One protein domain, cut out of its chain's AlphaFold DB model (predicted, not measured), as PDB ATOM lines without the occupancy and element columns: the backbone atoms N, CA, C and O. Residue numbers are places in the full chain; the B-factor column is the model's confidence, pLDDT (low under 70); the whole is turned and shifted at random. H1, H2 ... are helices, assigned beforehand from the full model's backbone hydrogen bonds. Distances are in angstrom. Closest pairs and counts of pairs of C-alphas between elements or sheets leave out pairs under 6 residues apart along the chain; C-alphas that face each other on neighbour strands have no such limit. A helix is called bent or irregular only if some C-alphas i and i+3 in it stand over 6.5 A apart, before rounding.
ATOM      1  N   ASP A 200      20.483 -52.695  33.191       48.28
ATOM      2  CA  ASP A 200      20.706 -52.174  34.551       48.28
ATOM      3  C   ASP A 200      22.158 -52.314  35.066       48.28
ATOM      4  O   ASP A 200      22.660 -51.431  35.770       48.28
ATOM      5  N   ASP A 201      22.887 -53.365  34.680       48.50
ATOM      6  CA  ASP A 201      24.279 -53.600  35.093       48.50
ATOM      7  C   ASP A 201      25.254 -52.646  34.385       48.50
ATOM      8  O   ASP A 201      26.230 -52.188  34.977       48.50
ATOM      9  N   ILE A 202      24.968 -52.266  33.136       52.78
ATOM     10  CA  ILE A 202      25.749 -51.258  32.397       52.78
ATOM     11  C   ILE A 202      25.580 -49.883  33.059       52.78
ATOM     12  O   ILE A 202      26.544 -49.122  33.171       52.78
ATOM     13  N   TRP A 203      24.390 -49.596  33.586       48.59
ATOM     14  CA  TRP A 203      24.079 -48.335  34.256       48.59
ATOM     15  C   TRP A 203      24.780 -48.162  35.608       48.59
ATOM     16  O   TRP A 203      25.265 -47.068  35.901       48.59
ATOM     17  N   THR A 204      24.919 -49.223  36.411       43.94
ATOM     18  CA  THR A 204      25.632 -49.146  37.708       43.94
ATOM     19  C   THR A 204      27.134 -48.862  37.572       43.94
ATOM     20  O   THR A 204      27.762 -48.394  38.522       43.94
ATOM     21  N   THR A 205      27.709 -49.069  36.383       47.19
ATOM     22  CA  THR A 205      29.129 -48.794  36.097       47.19
ATOM     23  C   THR A 205      29.421 -47.349  35.671       47.19
ATOM     24  O   THR A 205      30.584 -46.988  35.489       47.19
ATOM     25  N   GLY A 206      28.392 -46.504  35.524       36.75
ATOM     26  CA  GLY A 206      28.550 -45.092  35.152       36.75
ATOM     27  C   GLY A 206      28.944 -44.850  33.689       36.75
ATOM     28  O   GLY A 206      29.369 -43.749  33.341       36.75
ATOM     29  N   ALA A 207      28.819 -45.859  32.824       38.66
ATOM     30  CA  ALA A 207      29.064 -45.747  31.391       38.66
ATOM     31  C   ALA A 207      27.752 -45.519  30.631       38.66
ATOM     32  O   ALA A 207      26.734 -46.116  30.973       38.66
ATOM     33  N   VAL A 208      27.770 -44.692  29.574       41.38
ATOM     34  CA  VAL A 208      26.566 -44.481  28.759       41.38
ATOM     35  C   VAL A 208      26.801 -44.515  27.254       41.38
ATOM     36  O   VAL A 208      27.851 -44.110  26.751       41.38
ATOM     37  N   PHE A 209      25.796 -45.015  26.534       44.47
ATOM     38  CA  PHE A 209      25.796 -45.147  25.084       44.47
ATOM     39  C   PHE A 209      25.397 -43.833  24.395       44.47
ATOM     40  O   PHE A 209      24.322 -43.295  24.649       44.47
ATOM     41  N   CYS A 210      26.234 -43.350  23.472       40.88
ATOM     42  CA  CYS A 210      25.951 -42.186  22.626       40.88
ATOM     43  C   CYS A 210      25.825 -42.613  21.153       40.88
ATOM     44  O   CYS A 210      26.801 -43.127  20.594       40.88
ATOM     45  N   PRO A 211      24.689 -42.366  20.471       40.50
ATOM     46  CA  PRO A 211      24.597 -42.607  19.039       40.50
ATOM     47  C   PRO A 211      25.494 -41.630  18.266       40.50
ATOM     48  O   PRO A 211      25.345 -40.409  18.318       40.50
ATOM     49  N   LEU A 212      26.448 -42.188  17.520       43.38
ATOM     50  CA  LEU A 212      27.379 -41.461  16.659       43.38
ATOM     51  C   LEU A 212      26.676 -40.946  15.392       43.38
ATOM     52  O   LEU A 212      26.841 -41.581  14.356       43.38
ATOM     53  N   MET A 213      25.953 -39.813  15.417       39.09
ATOM     54  CA  MET A 213      25.599 -39.081  14.179       39.09
ATOM     55  C   MET A 213      25.555 -37.545  14.311       39.09
ATOM     56  O   MET A 213      24.778 -36.986  15.072       39.09
ATOM     57  N   SER A 214      26.415 -36.906  13.502       43.53
ATOM     58  CA  SER A 214      26.408 -35.566  12.864       43.53
ATOM     59  C   SER A 214      25.960 -34.283  13.587       43.53
ATOM     60  O   SER A 214      26.202 -33.207  13.037       43.53
ATOM     61  N   LYS A 215      25.394 -34.314  14.795       48.09
ATOM     62  CA  LYS A 215      25.153 -33.107  15.601       48.09
ATOM     63  C   LYS A 215      25.623 -33.327  17.039       48.09
ATOM     64  O   LYS A 215      25.277 -34.351  17.625       48.09
ATOM     65  N   PRO A 216      26.416 -32.400  17.610       52.84
ATOM     66  CA  PRO A 216      26.851 -32.525  18.990       52.84
ATOM     67  C   PRO A 216      25.621 -32.490  19.891       52.84
ATOM     68  O   PRO A 216      24.747 -31.633  19.740       52.84
ATOM     69  N   TRP A 217      25.563 -33.441  20.817       57.16
ATOM     70  CA  TRP A 217      24.627 -33.369  21.922       57.16
ATOM     71  C   TRP A 217      24.881 -32.079  22.714       57.16
ATOM     72  O   TRP A 217      25.990 -31.531  22.669       57.16
ATOM     73  N   PRO A 218      23.869 -31.582  23.436       55.94
ATOM     74  CA  PRO A 218      24.082 -30.661  24.541       55.94
ATOM     75  C   PRO A 218      25.325 -31.041  25.350       55.94
ATOM     76  O   PRO A 218      25.421 -32.159  25.858       55.94
ATOM     77  N   HIS A 219      26.310 -30.143  25.420       46.38
ATOM     78  CA  HIS A 219      27.496 -30.382  26.241       46.38
ATOM     79  C   HIS A 219      27.042 -30.581  27.694       46.38
ATOM     80  O   HIS A 219      26.229 -29.800  28.182       46.38
ATOM     81  N   ALA A 220      27.575 -31.606  28.364       47.94
ATOM     82  CA  ALA A 220      27.329 -31.915  29.776       47.94
ATOM     83  C   ALA A 220      25.927 -32.440  30.164       47.94
ATOM     84  O   ALA A 220      25.583 -32.390  31.342       47.94
ATOM     85  N   MET A 221      25.133 -32.983  29.231       57.25
ATOM     86  CA  MET A 221      23.889 -33.680  29.594       57.25
ATOM     87  C   MET A 221      24.075 -35.197  29.587       57.25
ATOM     88  O   MET A 221      24.564 -35.757  28.601       57.25
ATOM     89  N   TYR A 222      23.685 -35.869  30.673       64.25
ATOM     90  CA  TYR A 222      23.725 -37.324  30.719       64.25
ATOM     91  C   TYR A 222      22.653 -37.892  29.784       64.25
ATOM     92  O   TYR A 222      21.568 -37.335  29.600       64.25
ATOM     93  N   VAL A 223      22.948 -39.036  29.177       68.75
ATOM     94  CA  VAL A 223      22.011 -39.712  28.269       68.75
ATOM     95  C   VAL A 223      20.721 -40.108  28.996       68.75
ATOM     96  O   VAL A 223      19.674 -40.119  28.360       68.75
ATOM     97  N   TRP A 224      20.755 -40.345  30.316       64.62
ATOM     98  CA  TRP A 224      19.547 -40.565  31.120       64.62
ATOM     99  C   TRP A 224      18.663 -39.319  31.201       64.62
ATOM    100  O   TRP A 224      17.473 -39.416  30.923       64.62
ATOM    101  N   ASP A 225      19.238 -38.144  31.470       71.62
ATOM    102  CA  ASP A 225      18.498 -36.873  31.459       71.62
ATOM    103  C   ASP A 225      17.892 -36.608  30.080       71.62
ATOM    104  O   ASP A 225      16.790 -36.078  29.952       71.62
ATOM    105  N   THR A 226      18.592 -37.038  29.030       78.62
ATOM    106  CA  THR A 226      18.108 -36.888  27.663       78.62
ATOM    107  C   THR A 226      16.996 -37.875  27.331       78.62
ATOM    108  O   THR A 226      15.968 -37.457  26.809       78.62
ATOM    109  N   ALA A 227      17.152 -39.156  27.669       79.69
ATOM    110  CA  ALA A 227      16.112 -40.167  27.514       79.69
ATOM    111  C   ALA A 227      14.863 -39.783  28.316       79.69
ATOM    112  O   ALA A 227      13.764 -39.770  27.768       79.69
ATOM    113  N   LYS A 228      15.040 -39.360  29.575       80.00
ATOM    114  CA  LYS A 228      13.959 -38.877  30.434       80.00
ATOM    115  C   LYS A 228      13.325 -37.609  29.884       80.00
ATOM    116  O   LYS A 228      12.109 -37.468  29.917       80.00
ATOM    117  N   GLY A 229      14.127 -36.708  29.326       84.12
ATOM    118  CA  GLY A 229      13.631 -35.522  28.645       84.12
ATOM    119  C   GLY A 229      12.775 -35.871  27.427       84.12
ATOM    120  O   GLY A 229      11.686 -35.328  27.268       84.12
ATOM    121  N   PHE A 230      13.200 -36.824  26.598       86.06
ATOM    122  CA  PHE A 230      12.398 -37.302  25.469       86.06
ATOM    123  C   PHE A 230      11.149 -38.071  25.918       86.06
ATOM    124  O   PHE A 230      10.096 -37.898  25.310       86.06
ATOM    125  N   GLU A 231      11.217 -38.835  27.010       83.25
ATOM    126  CA  GLU A 231      10.059 -39.475  27.645       83.25
ATOM    127  C   GLU A 231       9.037 -38.426  28.115       83.25
ATOM    128  O   GLU A 231       7.858 -38.528  27.785       83.25
ATOM    129  N   LEU A 232       9.479 -37.364  28.800       83.50
ATOM    130  CA  LEU A 232       8.624 -36.245  29.221       83.50
ATOM    131  C   LEU A 232       7.984 -35.519  28.027       83.50
ATOM    132  O   LEU A 232       6.856 -35.035  28.123       83.50
ATOM    133  N   LEU A 233       8.681 -35.459  26.892       87.12
ATOM    134  CA  LEU A 233       8.182 -34.838  25.665       87.12
ATOM    135  C   LEU A 233       7.308 -35.776  24.814       87.12
ATOM    136  O   LEU A 233       6.559 -35.276  23.977       87.12
ATOM    137  N   SER A 234       7.341 -37.095  25.042       84.88
ATOM    138  CA  SER A 234       6.694 -38.119  24.196       84.88
ATOM    139  C   SER A 234       5.163 -37.995  24.073       84.88
ATOM    140  O   SER A 234       4.583 -38.479  23.104       84.88
ATOM    141  N   GLY A 235       4.502 -37.289  24.996       82.56
ATOM    142  CA  GLY A 235       3.064 -36.980  24.948       82.56
ATOM    143  C   GLY A 235       2.720 -35.592  24.397       82.56
ATOM    144  O   GLY A 235       1.545 -35.228  24.339       82.56
ATOM    145  N   THR A 236       3.719 -34.794  24.012       86.69
ATOM    146  CA  THR A 236       3.544 -33.399  23.585       86.69
ATOM    147  C   THR A 236       3.684 -33.292  22.066       86.69
ATOM    148  O   THR A 236       4.607 -33.848  21.478       86.69
ATOM    149  N   SER A 237       2.789 -32.561  21.393       87.25
ATOM    150  CA  SER A 237       2.828 -32.404  19.931       87.25
ATOM    151  C   SER A 237       2.594 -30.959  19.481       87.25
ATOM    152  O   SER A 237       2.098 -30.118  20.233       87.25
ATOM    153  N   GLY A 238       2.989 -30.662  18.241       84.19
ATOM    154  CA  GLY A 238       2.754 -29.367  17.604       84.19
ATOM    155  C   GLY A 238       3.506 -28.206  18.260       84.19
ATOM    156  O   GLY A 238       4.681 -28.318  18.607       84.19
ATOM    157  N   GLU A 239       2.829 -27.070  18.404       84.75
ATOM    158  CA  GLU A 239       3.414 -25.822  18.914       84.75
ATOM    159  C   GLU A 239       3.821 -25.909  20.395       84.75
ATOM    160  O   GLU A 239       4.790 -25.287  20.817       84.75
ATOM    161  N   TRP A 240       3.156 -26.763  21.175       88.00
ATOM    162  CA  TRP A 240       3.501 -26.995  22.577       88.00
ATOM    163  C   TRP A 240       4.855 -27.679  22.741       88.00
ATOM    164  O   TRP A 240       5.584 -27.389  23.689       88.00
ATOM    165  N   LEU A 241       5.233 -28.541  21.794       88.56
ATOM    166  CA  LEU A 241       6.513 -29.238  21.833       88.56
ATOM    167  C   LEU A 241       7.687 -28.259  21.692       88.56
ATOM    168  O   LEU A 241       8.678 -28.377  22.408       88.56
ATOM    169  N   SER A 242       7.567 -27.255  20.816       90.94
ATOM    170  CA  SER A 242       8.623 -26.255  20.622       90.94
ATOM    171  C   SER A 242       8.793 -25.327  21.830       90.94
ATOM    172  O   SER A 242       9.905 -24.861  22.079       90.94
ATOM    173  N   GLN A 243       7.723 -25.107  22.603       89.62
ATOM    174  CA  GLN A 243       7.730 -24.315  23.837       89.62
ATOM    175  C   GLN A 243       8.218 -25.105  25.061       89.62
ATOM    176  O   GLN A 243       8.866 -24.531  25.937       89.62
ATOM    177  N   GLN A 244       7.925 -26.407  25.128       85.19
ATOM    178  CA  GLN A 244       8.330 -27.294  26.227       85.19
ATOM    179  C   GLN A 244       9.782 -27.764  26.098       85.19
ATOM    180  O   GLN A 244      10.475 -27.931  27.099       85.19
ATOM    181  N   PHE A 245      10.287 -27.922  24.872       86.44
ATOM    182  CA  PHE A 245      11.637 -28.434  24.637       86.44
ATOM    183  C   PHE A 245      12.745 -27.629  25.349       86.44
ATOM    184  O   PHE A 245      13.583 -28.260  25.984       86.44
ATOM    185  N   PRO A 246      12.768 -26.279  25.348       84.31
ATOM    186  CA  PRO A 246      13.781 -25.520  26.090       84.31
ATOM    187  C   PRO A 246      13.609 -25.570  27.617       84.31
ATOM    188  O   PRO A 246      14.542 -25.221  28.334       84.31
ATOM    189  N   GLN A 247      12.431 -25.962  28.118       82.38
ATOM    190  CA  GLN A 247      12.191 -26.156  29.555       82.38
ATOM    191  C   GLN A 247      12.792 -27.480  30.026       82.38
ATOM    192  O   GLN A 247      13.392 -27.542  31.095       82.38
ATOM    193  N   VAL A 248      12.667 -28.518  29.195       81.12
ATOM    194  CA  VAL A 248      13.269 -29.839  29.418       81.12
ATOM    195  C   VAL A 248      14.775 -29.819  29.137       81.12
ATOM    196  O   VAL A 248      15.545 -30.455  29.849       81.12
ATOM    197  N   PHE A 249      15.209 -29.040  28.142       82.00
ATOM    198  CA  PHE A 249      16.606 -28.903  27.725       82.00
ATOM    199  C   PHE A 249      17.062 -27.432  27.753       82.00
ATOM    200  O   PHE A 249      17.142 -26.782  26.700       82.00
ATOM    201  N   PRO A 250      17.378 -26.881  28.941       72.94
ATOM    202  CA  PRO A 250      17.785 -25.487  29.090       72.94
ATOM    203  C   PRO A 250      18.970 -25.120  28.193       72.94
ATOM    204  O   PRO A 250      19.964 -25.835  28.117       72.94
ATOM    205  N   GLY A 251      18.860 -23.989  27.494       76.31
ATOM    206  CA  GLY A 251      19.893 -23.515  26.564       76.31
ATOM    207  C   GLY A 251      19.837 -24.138  25.163       76.31
ATOM    208  O   GLY A 251      20.568 -23.689  24.277       76.31
ATOM    209  N   HIS A 252      18.936 -25.095  24.915       79.44
ATOM    210  CA  HIS A 252      18.770 -25.724  23.607       79.44
ATOM    211  C   HIS A 252      17.502 -25.263  22.895       79.44
ATOM    212  O   HIS A 252      16.401 -25.247  23.441       79.44
ATOM    213  N   LYS A 253      17.660 -24.892  21.620       85.19
ATOM    214  CA  LYS A 253      16.534 -24.542  20.752       85.19
ATOM    215  C   LYS A 253      15.911 -25.809  20.181       85.19
ATOM    216  O   LYS A 253      16.628 -26.694  19.712       85.19
ATOM    217  N   PHE A 254      14.582 -25.858  20.166       87.31
ATOM    218  CA  PHE A 254      13.853 -26.929  19.500       87.31
ATOM    219  C   PHE A 254      14.214 -26.992  18.012       87.31
ATOM    220  O   PHE A 254      14.208 -25.983  17.305       87.31
ATOM    221  N   SER A 255      14.483 -28.200  17.527       89.44
ATOM    222  CA  SER A 255      14.610 -28.498  16.105       89.44
ATOM    223  C   SER A 255      13.821 -29.764  15.815       89.44
ATOM    224  O   SER A 255      14.187 -30.834  16.296       89.44
ATOM    225  N   SER A 256      12.763 -29.646  15.007       83.62
ATOM    226  CA  SER A 256      11.894 -30.777  14.647       83.62
ATOM    227  C   SER A 256      12.691 -31.946  14.055       83.62
ATOM    228  O   SER A 256      12.500 -33.090  14.460       83.62
ATOM    229  N   THR A 257      13.669 -31.666  13.185       80.25
ATOM    230  CA  THR A 257      14.539 -32.699  12.604       80.25
ATOM    231  C   THR A 257      15.342 -33.441  13.669       80.25
ATOM    232  O   THR A 257      15.402 -34.666  13.646       80.25
ATOM    233  N   THR A 258      15.952 -32.717  14.613       73.81
ATOM    234  CA  THR A 258      16.734 -33.330  15.696       73.81
ATOM    235  C   THR A 258      15.831 -34.107  16.651       73.81
ATOM    236  O   THR A 258      16.190 -35.207  17.056       73.81
ATOM    237  N   TYR A 259      14.650 -33.576  16.972       83.31
ATOM    238  CA  TYR A 259      13.675 -34.228  17.841       83.31
ATOM    239  C   TYR A 259      13.234 -35.583  17.277       83.31
ATOM    240  O   TYR A 259      13.454 -36.607  17.914       83.31
ATOM    241  N   HIS A 260      12.708 -35.615  16.048       81.81
ATOM    242  CA  HIS A 260      12.201 -36.858  15.456       81.81
ATOM    243  C   HIS A 260      13.300 -37.891  15.198       81.81
ATOM    244  O   HIS A 260      13.044 -39.086  15.306       81.81
ATOM    245  N   HIS A 261      14.523 -37.450  14.886       76.12
ATOM    246  CA  HIS A 261      15.657 -38.361  14.735       76.12
ATOM    247  C   HIS A 261      16.008 -39.055  16.058       76.12
ATOM    248  O   HIS A 261      16.270 -40.253  16.066       76.12
ATOM    249  N   ASN A 262      15.979 -38.319  17.174       76.62
ATOM    250  CA  ASN A 262      16.243 -38.889  18.492       76.62
ATOM    251  C   ASN A 262      15.086 -39.766  18.979       76.62
ATOM    252  O   ASN A 262      15.350 -40.867  19.439       76.62
ATOM    253  N   CYS A 263      13.826 -39.344  18.823       79.38
ATOM    254  CA  CYS A 263      12.677 -40.200  19.149       79.38
ATOM    255  C   CYS A 263      12.752 -41.535  18.409       79.38
ATOM    256  O   CYS A 263      12.674 -42.581  19.035       79.38
ATOM    257  N   LYS A 264      13.030 -41.503  17.101       77.50
ATOM    258  CA  LYS A 264      13.186 -42.718  16.300       77.50
ATOM    259  C   LYS A 264      14.317 -43.620  16.805       77.50
ATOM    260  O   LYS A 264      14.151 -44.829  16.821       77.50
ATOM    261  N   PHE A 265      15.446 -43.043  17.217       77.94
ATOM    262  CA  PHE A 265      16.535 -43.814  17.819       77.94
ATOM    263  C   PHE A 265      16.076 -44.543  19.091       77.94
ATOM    264  O   PHE A 265      16.381 -45.721  19.247       77.94
ATOM    265  N   TRP A 266      15.331 -43.863  19.967       72.62
ATOM    266  CA  TRP A 266      14.815 -44.444  21.209       72.62
ATOM    267  C   TRP A 266      13.722 -45.493  20.965       72.62
ATOM    268  O   TRP A 266      13.736 -46.532  21.617       72.62
ATOM    269  N   ASP A 267      12.841 -45.265  19.990       74.50
ATOM    270  CA  ASP A 267      11.778 -46.203  19.599       74.50
ATOM    271  C   ASP A 267      12.330 -47.484  18.940       74.50
ATOM    272  O   ASP A 267      11.684 -48.531  18.965       74.50
ATOM    273  N   GLU A 268      13.513 -47.412  18.319       76.81
ATOM    274  CA  GLU A 268      14.184 -48.547  17.671       76.81
ATOM    275  C   GLU A 268      15.011 -49.407  18.643       76.81
ATOM    276  O   GLU A 268      15.505 -50.468  18.245       76.81
ATOM    277  N   LEU A 269      15.166 -48.991  19.907       71.31
ATOM    278  CA  LEU A 269      15.816 -49.830  20.909       71.31
ATOM    279  C   LEU A 269      14.914 -51.032  21.237       71.31
ATOM    280  O   LEU A 269      13.713 -50.861  21.456       71.31
TER     281      LEU A 269
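This is residues 200 to 269 of the 273 residues of an uncharacterized protein of Candolleomyces aberdarensis (UniProt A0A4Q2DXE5). A loose helical hairpin, H2 and H3, has the longest helix, H4, over one side of it, crossing H2 at 72 degrees, only just about perpendicular. The short helix H1 sits away from these three at one end of the longest axis, joined to H2 by a long looping stretch, residues 205 to 222. The printed part has 70 residues with four named helices, in the order H1, H2, H3, H4, and no named strand; the class is all helix. It is compact, with a radius of gyration of the C-alphas of 12.5 A, yet elongated in outline, spanning 38 by 23 by 22 A.

H1, residues 200 to 204, is apart from H2, residues 223 to 233. H2 touches H3, residues 239 to 248, and their closest C-alphas, those of Gly 229 and Val 248, are 5.7 A apart. H2 and H3 form a hairpin, running opposite ways at a shallow tilt of 31 degrees. H4, residues 256 to 267, is close to H2 but not clearly touching, with the closest C-alphas, those of Phe 230 and Cys 263, 7.0 A apart. The lines of H2 and H4 are only just about perpendicular, at 72 degrees. H3 and H4 are near each other, their closest C-alphas 8.2 A apart. H1 is apart from H3 and H4. Each O i to N i+4 pair is within hydrogen-bond range in H1, H2 and H4, against 4 of 6 in H3.

H1 begins at C-alpha 200 (20.706, -52.174, 34.551). H2 measures 14.9 A from first to last C-alpha, H3 15.0 A and H4 16.2 A. H3 is irregular, but only just: C-alphas 243 and 246 are 6.6 A apart. H4 ends at C-alpha 267 (11.778, -46.203, 19.599).

The two C-alphas farthest apart, those of Thr 205 and Glu 239, are 38.5 A apart. The printed part has no cut. The link from H1 to H2 is long, that from H2 to H3 tight, and that from H3 to H4 short. The mean pLDDT of the printed part is 70.0, and residues 200 to 224 are under 70.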